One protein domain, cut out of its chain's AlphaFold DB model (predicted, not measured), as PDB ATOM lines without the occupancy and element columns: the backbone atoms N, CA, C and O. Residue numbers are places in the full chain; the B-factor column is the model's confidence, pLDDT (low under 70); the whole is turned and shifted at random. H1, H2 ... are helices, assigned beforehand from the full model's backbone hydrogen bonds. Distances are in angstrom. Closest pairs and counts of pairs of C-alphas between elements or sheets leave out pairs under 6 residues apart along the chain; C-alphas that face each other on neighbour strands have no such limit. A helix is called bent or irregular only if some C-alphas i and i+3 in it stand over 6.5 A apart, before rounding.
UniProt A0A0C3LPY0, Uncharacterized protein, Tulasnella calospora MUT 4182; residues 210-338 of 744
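AT A GLANCE: This is residues 210 to 338 of the 744 residues of an uncharacterized protein of Tulasnella calospora MUT 4182 (UniProt A0A0C3LPY0). A helix through the middle, H5, has other helices packed on it at steep angles: H2 and H3 toward one side, H7 and H8 toward another, and H6, which meets H5 with its residues 300 to 301 and H3 with its residues 299 to 300 and runs on away from both. The short H1 packs on H2 and H3, the short H4 packs on H6, and the long loop of residues 214 to 230 lies at the outside, with residues 219 to 220 paired antiparallel with residues 226 to 227. The printed part has 129 residues with eight named helices, H1 to H8 in order, and no named strand; the class is all helix. It is compact, with a radius of gyration of the C-alphas of 13.6 A, and spans 38 by 28 by 26 A.

HOW THE PARTS SIT: Begin at H1, residues 210 to 213, which touches H2, residues 231 to 238, closest at the C-alphas of Ile 213 and Ala 232, 5.4 A apart. H2 and H3, residues 243 to 258, form a hairpin, running opposite ways at 35.2 degrees, only just a steep tilt; their closest C-alphas, of Leu 237 and Gly 246, are 5.5 A apart. Go on past H4, residues 265 to 269, to the hub H5, residues 274 to 287, which touches five helices. H5 touches H3 at the C-alphas of Val 283 and Pro 243, 5.4 A apart, at a steep tilt of 65 degrees. Look next at H6, residues 299 to 310: it touches H4, with the closest C-alphas, of Val 303 and Leu 267, 6.9 A apart. H7, residues 313 to 320, touches H5 at the C-alphas of Ala 319 and Arg 278, 5.0 A apart. H8, residues 328 to 338, stands about perpendicular to H5 at 79 degrees, and the C-alphas of Val 329 and Glu 285 are 5.5 A apart. H1 and H8 are apart. Each O i to N i+4 pair is within hydrogen-bond range in H2, H3, H4, H5, H6 and H8; H7 has 2 of 4, and H1 is too short for such a pair.

IN THESE COORDINATES: Find C-alpha 210 at (100.391, 245.069, 2.691), where H1 begins. H3, the longest helix, runs 22.6 A from C-alpha 243 to C-alpha 258. H5 starts at C-alpha 274, (85.760, 259.192, -8.789), and runs 20.2 A; H6 runs 16.8 A. H7 is irregular, but only just: C-alphas 315 and 318 are 6.8 A apart. H8 runs 15.3 A to C-alpha 338 at (77.478, 268.085, 8.757).

THE WHOLE: The two C-alphas farthest apart, of Ser 224 and Asp 291, are 40.2 A apart. The printed part has no cut. The links H1 to H2 and H5 to H6 are long. In this model 29 printed residues have pLDDT under 70, among them residues 289 to 293 and 321 to 328.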
ATOM      1  N   ALA A 210      99.470 243.991   2.329       61.12
ATOM      2  CA  ALA A 210     100.391 245.069   2.691       61.12
ATOM      3  C   ALA A 210     101.755 245.086   1.951       61.12
ATOM      4  O   ALA A 210     102.258 246.162   1.637       61.12
ATOM      5  N   MET A 211     102.381 243.940   1.633       61.09
ATOM      6  CA  MET A 211     103.650 243.930   0.875       61.09
ATOM      7  C   MET A 211     103.484 244.290  -0.606       61.09
ATOM      8  O   MET A 211     104.418 244.817  -1.202       61.09
ATOM      9  N   ARG A 212     102.314 244.031  -1.200       63.31
ATOM     10  CA  ARG A 212     102.016 244.370  -2.604       63.31
ATOM     11  C   ARG A 212     101.686 245.848  -2.746       63.31
ATOM     12  O   ARG A 212     102.148 246.499  -3.672       63.31
ATOM     13  N   ILE A 213     100.954 246.385  -1.772       71.12
ATOM     14  CA  ILE A 213     100.604 247.808  -1.677       71.12
ATOM     15  C   ILE A 213     101.869 248.686  -1.578       71.12
ATOM     16  O   ILE A 213     101.887 249.795  -2.100       71.12
ATOM     17  N   LYS A 214     102.963 248.178  -0.988       67.00
ATOM     18  CA  LYS A 214     104.276 248.857  -0.963       67.00
ATOM     19  C   LYS A 214     105.020 248.889  -2.303       67.00
ATOM     20  O   LYS A 214     105.930 249.702  -2.439       67.00
ATOM     21  N   ALA A 215     104.729 247.980  -3.234       60.72
ATOM     22  CA  ALA A 215     105.544 247.805  -4.438       60.72
ATOM     23  C   ALA A 215     105.294 248.905  -5.483       60.72
ATOM     24  O   ALA A 215     106.246 249.423  -6.060       60.72
ATOM     25  N   ASP A 216     104.029 249.295  -5.663       64.12
ATOM     26  CA  ASP A 216     103.585 250.220  -6.707       64.12
ATOM     27  C   ASP A 216     102.744 251.351  -6.099       64.12
ATOM     28  O   ASP A 216     101.568 251.162  -5.795       64.12
ATOM     29  N   LEU A 217     103.344 252.535  -5.919       67.69
ATOM     30  CA  LEU A 217     102.732 253.693  -5.238       67.69
ATOM     31  C   LEU A 217     101.891 254.612  -6.153       67.69
ATOM     32  O   LEU A 217     101.215 255.515  -5.657       67.69
ATOM     33  N   GLU A 218     101.932 254.403  -7.472       73.75
ATOM     34  CA  GLU A 218     101.147 255.158  -8.458       73.75
ATOM     35  C   GLU A 218     100.216 254.224  -9.242       73.75
ATOM     36  O   GLU A 218     100.659 253.225  -9.806       73.75
ATOM     37  N   TYR A 219      98.941 254.592  -9.352       73.75
ATOM     38  CA  TYR A 219      97.957 253.916 -10.192       73.75
ATOM     39  C   TYR A 219      97.842 254.648 -11.531       73.75
ATOM     40  O   TYR A 219      97.565 255.852 -11.576       73.75
ATOM     41  N   SER A 220      98.038 253.924 -12.634       73.25
ATOM     42  CA  SER A 220      97.809 254.447 -13.981       73.25
ATOM     43  C   SER A 220      96.385 254.134 -14.426       73.25
ATOM     44  O   SER A 220      96.017 252.976 -14.605       73.25
ATOM     45  N   THR A 221      95.589 255.173 -14.664       70.38
ATOM     46  CA  THR A 221      94.240 255.019 -15.224       70.38
ATOM     47  C   THR A 221      94.270 254.469 -16.660       70.38
ATOM     48  O   THR A 221      95.264 254.656 -17.370       70.38
ATOM     49  N   PRO A 222      93.142 253.922 -17.162       68.44
ATOM     50  CA  PRO A 222      92.978 253.572 -18.580       68.44
ATOM     51  C   PRO A 222      93.216 254.735 -19.561       68.44
ATOM     52  O   PRO A 222      93.475 254.506 -20.737       68.44
ATOM     53  N   TYR A 223      93.153 255.984 -19.085       68.50
ATOM     54  CA  TYR A 223      93.377 257.201 -19.873       68.50
ATOM     55  C   TYR A 223      94.798 257.776 -19.717       68.50
ATOM     56  O   TYR A 223      95.036 258.933 -20.050       68.50
ATOM     57  N   SER A 224      95.753 256.990 -19.202       69.31
ATOM     58  CA  SER A 224      97.158 257.385 -18.965       69.31
ATOM     59  C   SER A 224      97.384 258.521 -17.950       69.31
ATOM     60  O   SER A 224      98.522 258.945 -17.750       69.31
ATOM     61  N   MET A 225      96.343 258.992 -17.254       73.19
ATOM     62  CA  MET A 225      96.508 259.828 -16.060       73.19
ATOM     63  C   MET A 225      97.064 258.964 -14.923       73.19
ATOM     64  O   MET A 225      96.512 257.895 -14.651       73.19
ATOM     65  N   ARG A 226      98.126 259.430 -14.257       75.06
ATOM     66  CA  ARG A 226      98.668 258.798 -13.048       75.06
ATOM     67  C   ARG A 226      98.120 259.457 -11.795       75.06
ATOM     68  O   ARG A 226      97.962 260.675 -11.745       75.06
ATOM     69  N   ILE A 227      97.856 258.637 -10.789       76.69
ATOM     70  CA  ILE A 227      97.280 259.025  -9.505       76.69
ATOM     71  C   ILE A 227      98.193 258.468  -8.410       76.69
ATOM     72  O   ILE A 227      98.627 257.321  -8.515       76.69
ATOM     73  N   LYS A 228      98.465 259.237  -7.350       80.12
ATOM     74  CA  LYS A 228      99.259 258.788  -6.191       80.12
ATOM     75  C   LYS A 228      98.444 257.855  -5.284       80.12
ATOM     76  O   LYS A 228      98.171 258.174  -4.133       80.12
ATOM     77  N   PHE A 229      97.994 256.732  -5.823       82.56
ATOM     78  CA  PHE A 229      97.248 255.705  -5.106       82.56
ATOM     79  C   PHE A 229      97.897 254.351  -5.407       82.56
ATOM     80  O   PHE A 229      98.144 254.088  -6.584       82.56
ATOM     81  N   PRO A 230      98.171 253.483  -4.417       84.69
ATOM     82  CA  PRO A 230      98.879 252.240  -4.694       84.69
ATOM     83  C   PRO A 230      98.131 251.314  -5.659       84.69
ATOM     84  O   PRO A 230      96.965 250.989  -5.429       84.69
ATOM     85  N   MET A 231      98.790 250.858  -6.728       82.38
ATOM     86  CA  MET A 231      98.130 250.154  -7.839       82.38
ATOM     87  C   MET A 231      97.441 248.860  -7.387       82.38
ATOM     88  O   MET A 231      96.264 248.658  -7.681       82.38
ATOM     89  N   ALA A 232      98.121 248.041  -6.579       80.31
ATOM     90  CA  ALA A 232      97.557 246.809  -6.026       80.31
ATOM     91  C   ALA A 232      96.346 247.052  -5.098       80.31
ATOM     92  O   ALA A 232      95.443 246.217  -5.034       80.31
ATOM     93  N   ALA A 233      96.294 248.198  -4.408       83.50
ATOM     94  CA  ALA A 233      95.130 248.583  -3.611       83.50
ATOM     95  C   ALA A 233      93.995 249.114  -4.501       83.50
ATOM     96  O   ALA A 233      92.830 248.824  -4.241       83.50
ATOM     97  N   ALA A 234      94.317 249.854  -5.569       84.06
ATOM     98  CA  ALA A 234      93.325 250.348  -6.519       84.06
ATOM     99  C   ALA A 234      92.600 249.198  -7.230       84.06
ATOM    100  O   ALA A 234      91.376 249.198  -7.308       84.06
ATOM    101  N   GLU A 235      93.343 248.195  -7.702       82.62
ATOM    102  CA  GLU A 235      92.772 246.995  -8.319       82.62
ATOM    103  C   GLU A 235      91.919 246.202  -7.322       82.62
ATOM    104  O   GLU A 235      90.772 245.875  -7.629       82.62
ATOM    105  N   SER A 236      92.423 245.977  -6.104       83.69
ATOM    106  CA  SER A 236      91.671 245.290  -5.045       83.69
ATOM    107  C   SER A 236      90.363 246.012  -4.694       83.69
ATOM    108  O   SER A 236      89.335 245.362  -4.547       83.69
ATOM    109  N   LEU A 237      90.349 247.349  -4.631       85.38
ATOM    110  CA  LEU A 237      89.129 248.120  -4.353       85.38
ATOM    111  C   LEU A 237      88.164 248.183  -5.545       85.38
ATOM    112  O   LEU A 237      86.952 248.151  -5.349       85.38
ATOM    113  N   LEU A 238      88.653 248.260  -6.783       85.62
ATOM    114  CA  LEU A 238      87.780 248.291  -7.965       85.62
ATOM    115  C   LEU A 238      87.149 246.920  -8.267       85.62
ATOM    116  O   LEU A 238      86.047 246.874  -8.817       85.62
ATOM    117  N   PHE A 239      87.820 245.825  -7.896       84.19
ATOM    118  CA  PHE A 239      87.462 244.458  -8.290       84.19
ATOM    119  C   PHE A 239      87.345 243.465  -7.113       84.19
ATOM    120  O   PHE A 239      87.484 242.259  -7.327       84.19
ATOM    121  N   PHE A 240      87.078 243.932  -5.884       81.06
ATOM    122  CA  PHE A 240      86.908 243.039  -4.727       81.06
ATOM    123  C   PHE A 240      85.817 241.985  -4.964       81.06
ATOM    124  O   PHE A 240      84.763 242.266  -5.547       81.06
ATOM    125  N   SER A 241      86.076 240.763  -4.490       74.69
ATOM    126  CA  SER A 241      85.139 239.639  -4.595       74.69
ATOM    127  C   SER A 241      84.214 239.549  -3.380       74.69
ATOM    128  O   SER A 241      83.051 239.178  -3.538       74.69
ATOM    129  N   SER A 242      84.690 239.945  -2.196       82.19
ATOM    130  CA  SER A 242      83.870 240.145  -0.998       82.19
ATOM    131  C   SER A 242      84.102 241.544  -0.397       82.19
ATOM    132  O   SER A 242      85.158 242.142  -0.621       82.19
ATOM    133  N   PRO A 243      83.129 242.126   0.326       79.88
ATOM    134  CA  PRO A 243      83.300 243.453   0.921       79.88
ATOM    135  C   PRO A 243      84.369 243.476   2.026       79.88
ATOM    136  O   PRO A 243      85.021 244.503   2.216       79.88
ATOM    137  N   GLU A 244      84.614 242.342   2.688       82.81
ATOM    138  CA  GLU A 244      85.691 242.171   3.664       82.81
ATOM    139  C   GLU A 244      87.078 242.340   3.019       82.81
ATOM    140  O   GLU A 244      87.943 242.973   3.620       82.81
ATOM    141  N   ASP A 245      87.292 241.868   1.780       82.62
ATOM    142  CA  ASP A 245      88.547 242.100   1.039       82.62
ATOM    143  C   ASP A 245      88.811 243.608   0.843       82.62
ATOM    144  O   ASP A 245      89.945 244.088   0.957       82.62
ATOM    145  N   GLY A 246      87.747 244.372   0.568       83.38
ATOM    146  CA  GLY A 246      87.797 245.826   0.423       83.38
ATOM    147  C   GLY A 246      88.127 246.534   1.739       83.38
ATOM    148  O   GLY A 246      88.983 247.421   1.766       83.38
ATOM    149  N   GLU A 247      87.507 246.116   2.845       84.12
ATOM    150  CA  GLU A 247      87.795 246.664   4.176       84.12
ATOM    151  C   GLU A 247      89.219 246.323   4.645       84.12
ATOM    152  O   GLU A 247      89.928 247.203   5.141       84.12
ATOM    153  N   ILE A 248      89.686 245.089   4.415       85.81
ATOM    154  CA  ILE A 248      91.069 244.668   4.684       85.81
ATOM    155  C   ILE A 248      92.053 245.514   3.869       85.81
ATOM    156  O   ILE A 248      93.039 245.994   4.424       85.81
ATOM    157  N   THR A 249      91.771 245.772   2.588       87.38
ATOM    158  CA  THR A 249      92.625 246.616   1.732       87.38
ATOM    159  C   THR A 249      92.741 248.049   2.273       87.38
ATOM    160  O   THR A 249      93.833 248.621   2.282       87.38
ATOM    161  N   LEU A 250      91.642 248.633   2.764       88.38
ATOM    162  CA  LEU A 250      91.662 249.958   3.397       88.38
ATOM    163  C   LEU A 250      92.381 249.946   4.753       88.38
ATOM    164  O   LEU A 250      93.131 250.873   5.055       88.38
ATOM    165  N   SER A 251      92.186 248.902   5.561       87.69
ATOM    166  CA  SER A 251      92.887 248.711   6.836       87.69
ATOM    167  C   SER A 251      94.402 248.590   6.635       87.69
ATOM    168  O   SER A 251      95.172 249.263   7.322       87.69
ATOM    169  N   ASP A 252      94.834 247.824   5.628       87.00
ATOM    170  CA  ASP A 252      96.236 247.715   5.226       87.00
ATOM    171  C   ASP A 252      96.790 249.086   4.809       87.00
ATOM    172  O   ASP A 252      97.819 249.499   5.346       87.00
ATOM    173  N   LEU A 253      96.102 249.834   3.932       87.25
ATOM    174  CA  LEU A 253      96.505 251.193   3.536       87.25
ATOM    175  C   LEU A 253      96.706 252.121   4.745       87.25
ATOM    176  O   LEU A 253      97.737 252.792   4.832       87.25
ATOM    177  N   PHE A 254      95.772 252.132   5.703       89.25
ATOM    178  CA  PHE A 254      95.946 252.908   6.931       89.25
ATOM    179  C   PHE A 254      97.111 252.404   7.779       89.25
ATOM    180  O   PHE A 254      97.898 253.225   8.229       89.25
ATOM    181  N   SER A 255      97.282 251.091   7.956       87.50
ATOM    182  CA  SER A 255      98.396 250.545   8.747       87.50
ATOM    183  C   SER A 255      99.767 250.936   8.180       87.50
ATOM    184  O   SER A 255     100.684 251.254   8.936       87.50
ATOM    185  N   LEU A 256      99.886 250.991   6.848       85.19
ATOM    186  CA  LEU A 256     101.090 251.409   6.135       85.19
ATOM    187  C   LEU A 256     101.326 252.919   6.236       85.19
ATOM    188  O   LEU A 256     102.470 253.351   6.397       85.19
ATOM    189  N   SER A 257     100.267 253.729   6.163       86.38
ATOM    190  CA  SER A 257     100.356 255.178   6.372       86.38
ATOM    191  C   SER A 257     100.681 255.539   7.822       86.38
ATOM    192  O   SER A 257     101.555 256.367   8.058       86.38
ATOM    193  N   ASP A 258     100.036 254.890   8.791       86.88
ATOM    194  CA  ASP A 258     100.247 255.106  10.227       86.88
ATOM    195  C   ASP A 258     101.666 254.647  10.654       86.88
ATOM    196  O   ASP A 258     102.254 255.200  11.584       86.88
ATOM    197  N   ALA A 259     102.269 253.695   9.925       86.06
ATOM    198  CA  ALA A 259     103.672 253.286  10.058       86.06
ATOM    199  C   ALA A 259     104.682 254.170   9.280       86.06
ATOM    200  O   ALA A 259     105.883 253.898   9.327       86.06
ATOM    201  N   ASN A 260     104.229 255.221   8.580       82.06
ATOM    202  CA  ASN A 260     105.018 256.058   7.659       82.06
ATOM    203  C   ASN A 260     105.722 255.284   6.520       82.06
ATOM    204  O   ASN A 260     106.729 255.742   5.980       82.06
ATOM    205  N   GLU A 261     105.204 254.116   6.135       82.62
ATOM    206  CA  GLU A 261     105.746 253.310   5.034       82.62
ATOM    207  C   GLU A 261     105.208 253.752   3.662       82.62
ATOM    208  O   GLU A 261     105.871 253.533   2.649       82.62
ATOM    209  N   ILE A 262     104.040 254.409   3.630       83.25
ATOM    210  CA  ILE A 262     103.483 255.120   2.463       83.25
ATOM    211  C   ILE A 262     102.937 256.492   2.898       83.25
ATOM    212  O   ILE A 262     102.469 256.643   4.027       83.25
ATOM    213  N   THR A 263     102.958 257.501   2.023       82.56
ATOM    214  CA  THR A 263     102.393 258.828   2.342       82.56
ATOM    215  C   THR A 263     100.863 258.810   2.333       82.56
ATOM    216  O   THR A 263     100.253 258.015   1.624       82.56
ATOM    217  N   GLN A 264     100.221 259.715   3.079       84.06
ATOM    218  CA  GLN A 264      98.755 259.875   3.076       84.06
ATOM    219  C   GLN A 264      98.204 260.583   1.812       84.06
ATOM    220  O   GLN A 264      96.993 260.753   1.684       84.06
ATOM    221  N   ASP A 265      99.054 260.930   0.834       82.69
ATOM    222  CA  ASP A 265      98.675 261.518  -0.466       82.69
ATOM    223  C   ASP A 265      97.604 260.704  -1.224       82.69
ATOM    224  O   ASP A 265      96.882 261.255  -2.066       82.69
ATOM    225  N   TRP A 266      97.475 259.405  -0.932       87.06
ATOM    226  CA  TRP A 266      96.450 258.543  -1.523       87.06
ATOM    227  C   TRP A 266      95.028 258.954  -1.134       87.06
ATOM    228  O   TRP A 266      94.124 258.833  -1.960       87.06
ATOM    229  N   LEU A 267      94.825 259.518   0.063       85.69
ATOM    230  CA  LEU A 267      93.523 260.025   0.501       85.69
ATOM    231  C   LEU A 267      93.101 261.246  -0.328       85.69
ATOM    232  O   LEU A 267      91.997 261.279  -0.866       85.69
ATOM    233  N   HIS A 268      94.007 262.210  -0.517       83.38
ATOM    234  CA  HIS A 268      93.783 263.365  -1.398       83.38
ATOM    235  C   HIS A 268      93.514 262.944  -2.854       83.38
ATOM    236  O   HIS A 268      92.702 263.546  -3.559       83.38
ATOM    237  N   SER A 269      94.171 261.872  -3.294       83.62
ATOM    238  CA  SER A 269      94.075 261.343  -4.654       83.62
ATOM    239  C   SER A 269      92.715 260.715  -4.997       83.62
ATOM    240  O   SER A 269      92.373 260.628  -6.178       83.62
ATOM    241  N   LEU A 270      91.908 260.330  -3.999       84.81
ATOM    242  CA  LEU A 270      90.553 259.796  -4.208       84.81
ATOM    243  C   LEU A 270      89.616 260.803  -4.885       84.81
ATOM    244  O   LEU A 270      88.816 260.422  -5.740       84.81
ATOM    245  N   ILE A 271      89.746 262.090  -4.553       81.00
ATOM    246  CA  ILE A 271      88.970 263.174  -5.174       81.00
ATOM    247  C   ILE A 271      89.299 263.310  -6.664       81.00
ATOM    248  O   ILE A 271      88.413 263.541  -7.486       81.00
ATOM    249  N   SER A 272      90.566 263.114  -7.033       78.50
ATOM    250  CA  SER A 272      91.017 263.164  -8.426       78.50
ATOM    251  C   SER A 272      90.581 261.953  -9.259       78.50
ATOM    252  O   SER A 272      90.769 261.966 -10.474       78.50
ATOM    253  N   TYR A 273      89.996 260.915  -8.647       82.44
ATOM    254  CA  TYR A 273      89.550 259.717  -9.358       82.44
ATOM    255  C   TYR A 273      88.246 259.119  -8.792       82.44
ATOM    256  O   TYR A 273      88.261 258.142  -8.033       82.44
ATOM    257  N   PRO A 274      87.080 259.634  -9.242       79.81
ATOM    258  CA  PRO A 274      85.760 259.192  -8.789       79.81
ATOM    259  C   PRO A 274      85.456 257.679  -8.840       79.81
ATOM    260  O   PRO A 274      84.593 257.248  -8.077       79.81
ATOM    261  N   PRO A 275      86.056 256.830  -9.706       84.31
ATOM    262  CA  PRO A 275      85.870 255.378  -9.617       84.31
ATOM    263  C   PRO A 275      86.373 254.757  -8.303       84.31
ATOM    264  O   PRO A 275      85.664 253.924  -7.745       84.31
ATOM    265  N   LEU A 276      87.530 255.182  -7.770       85.06
ATOM    266  CA  LEU A 276      88.043 254.642  -6.499       85.06
ATOM    267  C   LEU A 276      87.224 255.129  -5.304       85.06
ATOM    268  O   LEU A 276      86.900 254.339  -4.422       85.06
ATOM    269  N   LEU A 277      86.813 256.398  -5.300       85.88
ATOM    270  CA  LEU A 277      85.936 256.910  -4.248       85.88
ATOM    271  C   LEU A 277      84.583 256.172  -4.233       85.88
ATOM    272  O   LEU A 277      84.112 255.783  -3.168       85.88
ATOM    273  N   ARG A 278      84.004 255.877  -5.406       84.12
ATOM    274  CA  ARG A 278      82.794 255.036  -5.527       84.12
ATOM    275  C   ARG A 278      82.997 253.611  -5.021       84.12
ATOM    276  O   ARG A 278      82.092 253.067  -4.399       84.12
ATOM    277  N   ALA A 279      84.165 253.015  -5.259       85.25
ATOM    278  CA  ALA A 279      84.493 251.702  -4.715       85.25
ATOM    279  C   ALA A 279      84.514 251.708  -3.176       85.25
ATOM    280  O   ALA A 279      83.915 250.830  -2.564       85.25
ATOM    281  N   ILE A 280      85.116 252.725  -2.550       87.12
ATOM    282  CA  ILE A 280      85.151 252.864  -1.083       87.12
ATOM    283  C   ILE A 280      83.747 253.057  -0.501       87.12
ATOM    284  O   ILE A 280      83.417 252.442   0.512       87.12
ATOM    285  N   VAL A 281      82.904 253.860  -1.158       83.31
ATOM    286  CA  VAL A 281      81.495 254.009  -0.764       83.31
ATOM    287  C   VAL A 281      80.780 252.660  -0.861       83.31
ATOM    288  O   VAL A 281      80.168 252.237   0.111       83.31
ATOM    289  N   ARG A 282      80.931 251.930  -1.976       81.62
ATOM    290  CA  ARG A 282      80.349 250.590  -2.161       81.62
ATOM    291  C   ARG A 282      80.810 249.590  -1.089       81.62
ATOM    292  O   ARG A 282      79.993 248.793  -0.643       81.62
ATOM    293  N   VAL A 283      82.074 249.626  -0.651       84.44
ATOM    294  CA  VAL A 283      82.542 248.814   0.493       84.44
ATOM    295  C   VAL A 283      81.772 249.199   1.759       84.44
ATOM    296  O   VAL A 283      81.194 248.321   2.394       84.44
ATOM    297  N   ALA A 284      81.686 250.497   2.076       82.69
ATOM    298  CA  ALA A 284      80.976 251.003   3.255       82.69
ATOM    299  C   ALA A 284      79.500 250.563   3.300       82.69
ATOM    300  O   ALA A 284      78.980 250.257   4.374       82.69
ATOM    301  N   GLU A 285      78.833 250.503   2.145       74.31
ATOM    302  CA  GLU A 285      77.447 250.036   2.026       74.31
ATOM    303  C   GLU A 285      77.272 248.532   2.213       74.31
ATOM    304  O   GLU A 285      76.260 248.103   2.755       74.31
ATOM    305  N   LEU A 286      78.237 247.731   1.760       79.19
ATOM    306  CA  LEU A 286      78.147 246.273   1.827       79.19
ATOM    307  C   LEU A 286      78.541 245.715   3.204       79.19
ATOM    308  O   LEU A 286      78.015 244.675   3.592       79.19
ATOM    309  N   ILE A 287      79.434 246.391   3.942       78.94
ATOM    310  CA  ILE A 287      79.811 246.000   5.316       78.94
ATOM    311  C   ILE A 287      78.820 246.499   6.378       78.94
ATOM    312  O   ILE A 287      78.695 245.895   7.444       78.94
ATOM    313  N   THR A 288      78.115 247.604   6.118       71.75
ATOM    314  CA  THR A 288      77.213 248.217   7.104       71.75
ATOM    315  C   THR A 288      75.782 247.717   6.895       71.75
ATOM    316  O   THR A 288      75.279 247.788   5.775       71.75
ATOM    317  N   PRO A 289      75.067 247.264   7.944       60.59
ATOM    318  CA  PRO A 289      73.656 246.902   7.826       60.59
ATOM    319  C   PRO A 289      72.809 248.042   7.244       60.59
ATOM    320  O   PRO A 289      73.089 249.214   7.492       60.59
ATOM    321  N   VAL A 290      71.716 247.714   6.544       53.06
ATOM    322  CA  VAL A 290      70.825 248.723   5.933       53.06
ATOM    323  C   VAL A 290      70.279 249.710   6.971       53.06
ATOM    324  O   VAL A 290      70.244 250.905   6.701       53.06
ATOM    325  N   ASP A 291      69.976 249.264   8.190       51.00
ATOM    326  CA  ASP A 291      69.542 250.130   9.304       51.00
ATOM    327  C   ASP A 291      70.714 250.647  10.166       51.00
ATOM    328  O   ASP A 291      70.533 251.423  11.103       51.00
ATOM    329  N   GLY A 292      71.936 250.216   9.849       57.16
ATOM    330  CA  GLY A 292      73.156 250.497  10.589       57.16
ATOM    331  C   GLY A 292      73.759 251.874  10.315       57.16
ATOM    332  O   GLY A 292      73.424 252.589   9.370       57.16
ATOM    333  N   VAL A 293      74.709 252.228  11.173       64.31
ATOM    334  CA  VAL A 293      75.572 253.400  11.030       64.31
ATOM    335  C   VAL A 293      76.960 252.884  10.691       64.31
ATOM    336  O   VAL A 293      77.387 251.889  11.275       64.31
ATOM    337  N   LEU A 294      77.663 253.563   9.788       72.62
ATOM    338  CA  LEU A 294      79.071 253.280   9.538       72.62
ATOM    339  C   LEU A 294      79.844 253.417  10.860       72.62
ATOM    340  O   LEU A 294      79.769 254.468  11.499       72.62
ATOM    341  N   ASP A 295      80.545 252.365  11.297       76.06
ATOM    342  CA  ASP A 295      81.331 252.427  12.536       76.06
ATOM    343  C   ASP A 295      82.377 253.546  12.386       76.06
ATOM    344  O   ASP A 295      83.177 253.477  11.447       76.06
ATOM    345  N   PRO A 296      82.419 254.564  13.272       76.56
ATOM    346  CA  PRO A 296      83.419 255.632  13.210       76.56
ATOM    347  C   PRO A 296      84.870 255.127  13.305       76.56
ATOM    348  O   PRO A 296      85.797 255.862  12.977       76.56
ATOM    349  N   LYS A 297      85.095 253.881  13.742       77.75
ATOM    350  CA  LYS A 297      86.414 253.229  13.751       77.75
ATOM    351  C   LYS A 297      86.734 252.461  12.466       77.75
ATOM    352  O   LYS A 297      87.884 252.056  12.295       77.75
ATOM    353  N   SER A 298      85.760 252.256  11.576       85.00
ATOM    354  CA  SER A 298      85.973 251.545  10.311       85.00
ATOM    355  C   SER A 298      86.952 252.298   9.396       85.00
ATOM    356  O   SER A 298      86.982 253.537   9.394       85.00
ATOM    357  N   PRO A 299      87.728 251.591   8.554       85.62
ATOM    358  CA  PRO A 299      88.555 252.226   7.530       85.62
ATOM    359  C   PRO A 299      87.736 253.133   6.598       85.62
ATOM    360  O   PRO A 299      88.172 254.229   6.252       85.62
ATOM    361  N   CYS A 300      86.514 252.724   6.243       85.50
ATOM    362  CA  CYS A 300      85.598 253.529   5.437       85.50
ATOM    363  C   CYS A 300      85.231 254.861   6.115       85.50
ATOM    364  O   CYS A 300      85.292 255.899   5.455       85.50
ATOM    365  N   ALA A 301      84.913 254.865   7.416       84.38
ATOM    366  CA  ALA A 301      84.659 256.105   8.153       84.38
ATOM    367  C   ALA A 301      85.900 257.003   8.183       84.38
ATOM    368  O   ALA A 301      85.786 258.178   7.851       84.38
ATOM    369  N   ARG A 302      87.094 256.450   8.461       86.25
ATOM    370  CA  ARG A 302      88.361 257.212   8.443       86.25
ATOM    371  C   ARG A 302      88.612 257.909   7.097       86.25
ATOM    372  O   ARG A 302      89.051 259.057   7.091       86.25
ATOM    373  N   VAL A 303      88.326 257.252   5.965       87.81
ATOM    374  CA  VAL A 303      88.433 257.881   4.632       87.81
ATOM    375  C   VAL A 303      87.401 258.997   4.469       87.81
ATOM    376  O   VAL A 303      87.759 260.105   4.078       87.81
ATOM    377  N   MET A 304      86.129 258.721   4.767       84.69
ATOM    378  CA  MET A 304      85.047 259.700   4.617       84.69
ATOM    379  C   MET A 304      85.271 260.940   5.488       84.69
ATOM    380  O   MET A 304      85.085 262.060   5.019       84.69
ATOM    381  N   ASP A 305      85.728 260.741   6.721       84.88
ATOM    382  CA  ASP A 305      86.056 261.793   7.679       84.88
ATOM    383  C   ASP A 305      87.192 262.679   7.172       84.88
ATOM    384  O   ASP A 305      87.025 263.895   7.095       84.88
ATOM    385  N   PHE A 306      88.299 262.073   6.727       86.38
ATOM    386  CA  PHE A 306      89.410 262.808   6.128       86.38
ATOM    387  C   PHE A 306      88.960 263.641   4.922       86.38
ATOM    388  O   PHE A 306      89.357 264.799   4.781       86.38
ATOM    389  N   LEU A 307      88.138 263.066   4.038       84.94
ATOM    390  CA  LEU A 307      87.658 263.780   2.859       84.94
ATOM    391  C   LEU A 307      86.761 264.960   3.244       84.94
ATOM    392  O   LEU A 307      86.921 266.033   2.673       84.94
ATOM    393  N   LEU A 308      85.872 264.792   4.224       78.62
ATOM    394  CA  LEU A 308      84.986 265.857   4.707       78.62
ATOM    395  C   LEU A 308      85.748 266.977   5.435       78.62
ATOM    396  O   LEU A 308      85.358 268.136   5.314       78.62
ATOM    397  N   ASP A 309      86.845 266.659   6.125       80.44
ATOM    398  CA  ASP A 309      87.710 267.664   6.761       80.44
ATOM    399  C   ASP A 309      88.518 268.481   5.744       80.44
ATOM    400  O   ASP A 309      88.755 269.671   5.953       80.44
ATOM    401  N   ASN A 310      88.932 267.865   4.631       78.50
ATOM    402  CA  ASN A 310      89.860 268.473   3.670       78.50
ATOM    403  C   ASN A 310      89.190 269.027   2.399       78.50
ATOM    404  O   ASN A 310      89.810 269.824   1.692       78.50
ATOM    405  N   TYR A 311      87.949 268.638   2.089       77.62
ATOM    406  CA  TYR A 311      87.262 269.002   0.844       77.62
ATOM    407  C   TYR A 311      85.814 269.460   1.070       77.62
ATOM    408  O   TYR A 311      85.133 268.962   1.966       77.62
ATOM    409  N   PRO A 312      85.282 270.369   0.228       68.75
ATOM    410  CA  PRO A 312      83.863 270.702   0.246       68.75
ATOM    411  C   PRO A 312      82.997 269.464  -0.008       68.75
ATOM    412  O   PRO A 312      83.262 268.687  -0.926       68.75
ATOM    413  N   VAL A 313      81.896 269.327   0.737       67.88
ATOM    414  CA  VAL A 313      80.952 268.197   0.613       67.88
ATOM    415  C   VAL A 313      80.513 267.973  -0.842       67.88
ATOM    416  O   VAL A 313      80.499 266.839  -1.317       67.88
ATOM    417  N   GLY A 314      80.246 269.052  -1.590       64.31
ATOM    418  CA  GLY A 314      79.851 268.997  -3.004       64.31
ATOM    419  C   GLY A 314      80.875 268.344  -3.945       64.31
ATOM    420  O   GLY A 314      80.496 267.887  -5.018       64.31
ATOM    421  N   THR A 315      82.146 268.240  -3.551       72.06
ATOM    422  CA  THR A 315      83.190 267.522  -4.303       72.06
ATOM    423  C   THR A 315      83.117 266.003  -4.089       72.06
ATOM    424  O   THR A 315      83.485 265.234  -4.973       72.06
ATOM    425  N   ILE A 316      82.612 265.561  -2.934       74.81
ATOM    426  CA  ILE A 316      82.542 264.149  -2.518       74.81
ATOM    427  C   ILE A 316      81.193 263.532  -2.936       74.81
ATOM    428  O   ILE A 316      81.139 262.392  -3.406       74.81
ATOM    429  N   MET A 317      80.106 264.306  -2.831       71.25
ATOM    430  CA  MET A 317      78.724 263.890  -3.130       71.25
ATOM    431  C   MET A 317      78.520 263.138  -4.464       71.25
ATOM    432  O   MET A 317      77.835 262.112  -4.437       71.25
ATOM    433  N   PRO A 318      79.125 263.536  -5.608       71.56
ATOM    434  CA  PRO A 318      78.948 262.827  -6.882       71.56
ATOM    435  C   PRO A 318      79.438 261.370  -6.875       71.56
ATOM    436  O   PRO A 318      79.000 260.565  -7.698       71.56
ATOM    437  N   ALA A 319      80.359 261.031  -5.968       71.69
ATOM    438  CA  ALA A 319      80.870 259.675  -5.797       71.69
ATOM    439  C   ALA A 319      80.119 258.898  -4.707       71.69
ATOM    440  O   ALA A 319      79.895 257.705  -4.885       71.69
ATOM    441  N   ILE A 320      79.683 259.563  -3.630       71.00
ATOM    442  CA  ILE A 320      78.790 258.968  -2.616       71.00
ATOM    443  C   ILE A 320      77.533 258.425  -3.288       71.00
ATOM    444  O   ILE A 320      77.119 257.306  -3.027       71.00
ATOM    445  N   CYS A 321      76.952 259.213  -4.184       61.03
ATOM    446  CA  CYS A 321      75.610 258.966  -4.677       61.03
ATOM    447  C   CYS A 321      75.583 258.769  -6.202       61.03
ATOM    448  O   CYS A 321      74.781 259.342  -6.943       61.03
ATOM    449  N   SER A 322      76.537 257.983  -6.697       65.12
ATOM    450  CA  SER A 322      76.570 257.557  -8.094       65.12
ATOM    451  C   SER A 322      75.446 256.549  -8.360       65.12
ATOM    452  O   SER A 322      75.273 255.672  -7.531       65.12
ATOM    453  N   PRO A 323      74.768 256.532  -9.525       56.91
ATOM    454  CA  PRO A 323      73.685 255.572  -9.822       56.91
ATOM    455  C   PRO A 323      74.119 254.087  -9.915       56.91
ATOM    456  O   PRO A 323      73.354 253.248 -10.374       56.91
ATOM    457  N   LEU A 324      75.358 253.767  -9.532       61.97
ATOM    458  CA  LEU A 324      75.924 252.418  -9.432       61.97
ATOM    459  C   LEU A 324      76.100 251.961  -7.966       61.97
ATOM    460  O   LEU A 324      76.675 250.902  -7.727       61.97
ATOM    461  N   VAL A 325      75.701 252.798  -7.003       64.56
ATOM    462  CA  VAL A 325      75.933 252.678  -5.556       64.56
ATOM    463  C   VAL A 325      74.693 253.274  -4.860       64.56
ATOM    464  O   VAL A 325      74.214 254.319  -5.292       64.56
ATOM    465  N   ASP A 326      74.141 252.641  -3.822       62.06
ATOM    466  CA  ASP A 326      72.915 253.125  -3.152       62.06
ATOM    467  C   ASP A 326      73.169 254.410  -2.329       62.06
ATOM    468  O   ASP A 326      72.228 255.110  -1.943       62.06
ATOM    469  N   GLY A 327      74.441 254.722  -2.048       67.50
ATOM    470  CA  GLY A 327      74.946 255.927  -1.372       67.50
ATOM    471  C   GLY A 327      74.460 256.149   0.066       67.50
ATOM    472  O   GLY A 327      74.866 257.101   0.728       67.50
ATOM    473  N   THR A 328      73.620 255.262   0.577       67.12
ATOM    474  CA  THR A 328      72.755 255.371   1.750       67.12
ATOM    475  C   THR A 328      73.531 255.396   3.066       67.12
ATOM    476  O   THR A 328      73.236 256.191   3.965       67.12
ATOM    477  N   VAL A 329      74.554 254.552   3.205       71.94
ATOM    478  CA  VAL A 329      75.388 254.511   4.421       71.94
ATOM    479  C   VAL A 329      76.303 255.734   4.494       71.94
ATOM    480  O   VAL A 329      76.358 256.419   5.517       71.94
ATOM    481  N   ALA A 330      76.972 256.059   3.389       72.56
ATOM    482  CA  ALA A 330      77.871 257.202   3.314       72.56
ATOM    483  C   ALA A 330      77.117 258.547   3.385       72.56
ATOM    484  O   ALA A 330      77.600 259.474   4.032       72.56
ATOM    485  N   LEU A 331      75.905 258.648   2.825       71.75
ATOM    486  CA  LEU A 331      75.048 259.828   2.966       71.75
ATOM    487  C   LEU A 331      74.594 260.033   4.419       71.75
ATOM    488  O   LEU A 331      74.693 261.147   4.928       71.75
ATOM    489  N   ARG A 332      74.193 258.973   5.139       70.75
ATOM    490  CA  ARG A 332      73.940 259.059   6.594       70.75
ATOM    491  C   ARG A 332      75.160 259.548   7.371       70.75
ATOM    492  O   ARG A 332      75.004 260.354   8.288       70.75
ATOM    493  N   HIS A 333      76.353 259.079   7.011       74.56
ATOM    494  CA  HIS A 333      77.608 259.503   7.636       74.56
ATOM    495  C   HIS A 333      77.875 261.001   7.416       74.56
ATOM    496  O   HIS A 333      78.103 261.737   8.377       74.56
ATOM    497  N   VAL A 334      77.725 261.486   6.176       73.44
ATOM    498  CA  VAL A 334      77.817 262.920   5.843       73.44
ATOM    499  C   VAL A 334      76.781 263.742   6.609       73.44
ATOM    500  O   VAL A 334      77.141 264.754   7.210       73.44
ATOM    501  N   LEU A 335      75.511 263.323   6.635       68.50
ATOM    502  CA  LEU A 335      74.437 264.040   7.334       68.50
ATOM    503  C   LEU A 335      74.697 264.149   8.843       68.50
ATOM    504  O   LEU A 335      74.455 265.199   9.432       68.50
ATOM    505  N   ARG A 336      75.246 263.100   9.465       71.75
ATOM    506  CA  ARG A 336      75.643 263.125  10.883       71.75
ATOM    507  C   ARG A 336      76.803 264.084  11.150       71.75
ATOM    508  O   ARG A 336      76.735 264.825  12.122       71.75
ATOM    509  N   ARG A 337      77.833 264.100  10.293       69.81
ATOM    510  CA  ARG A 337      79.011 264.976  10.455       69.81
ATOM    511  C   ARG A 337      78.708 266.451  10.163       69.81
ATOM    512  O   ARG A 337      79.308 267.332  10.764       69.81
ATOM    513  N   THR A 338      77.794 266.722   9.231       58.62
ATOM    514  CA  THR A 338      77.478 268.085   8.757       58.62
ATOM    515  C   THR A 338      76.367 268.782   9.539       58.62
ATOM    516  O   THR A 338      76.145 269.979   9.335       58.62
TER     517      THR A 338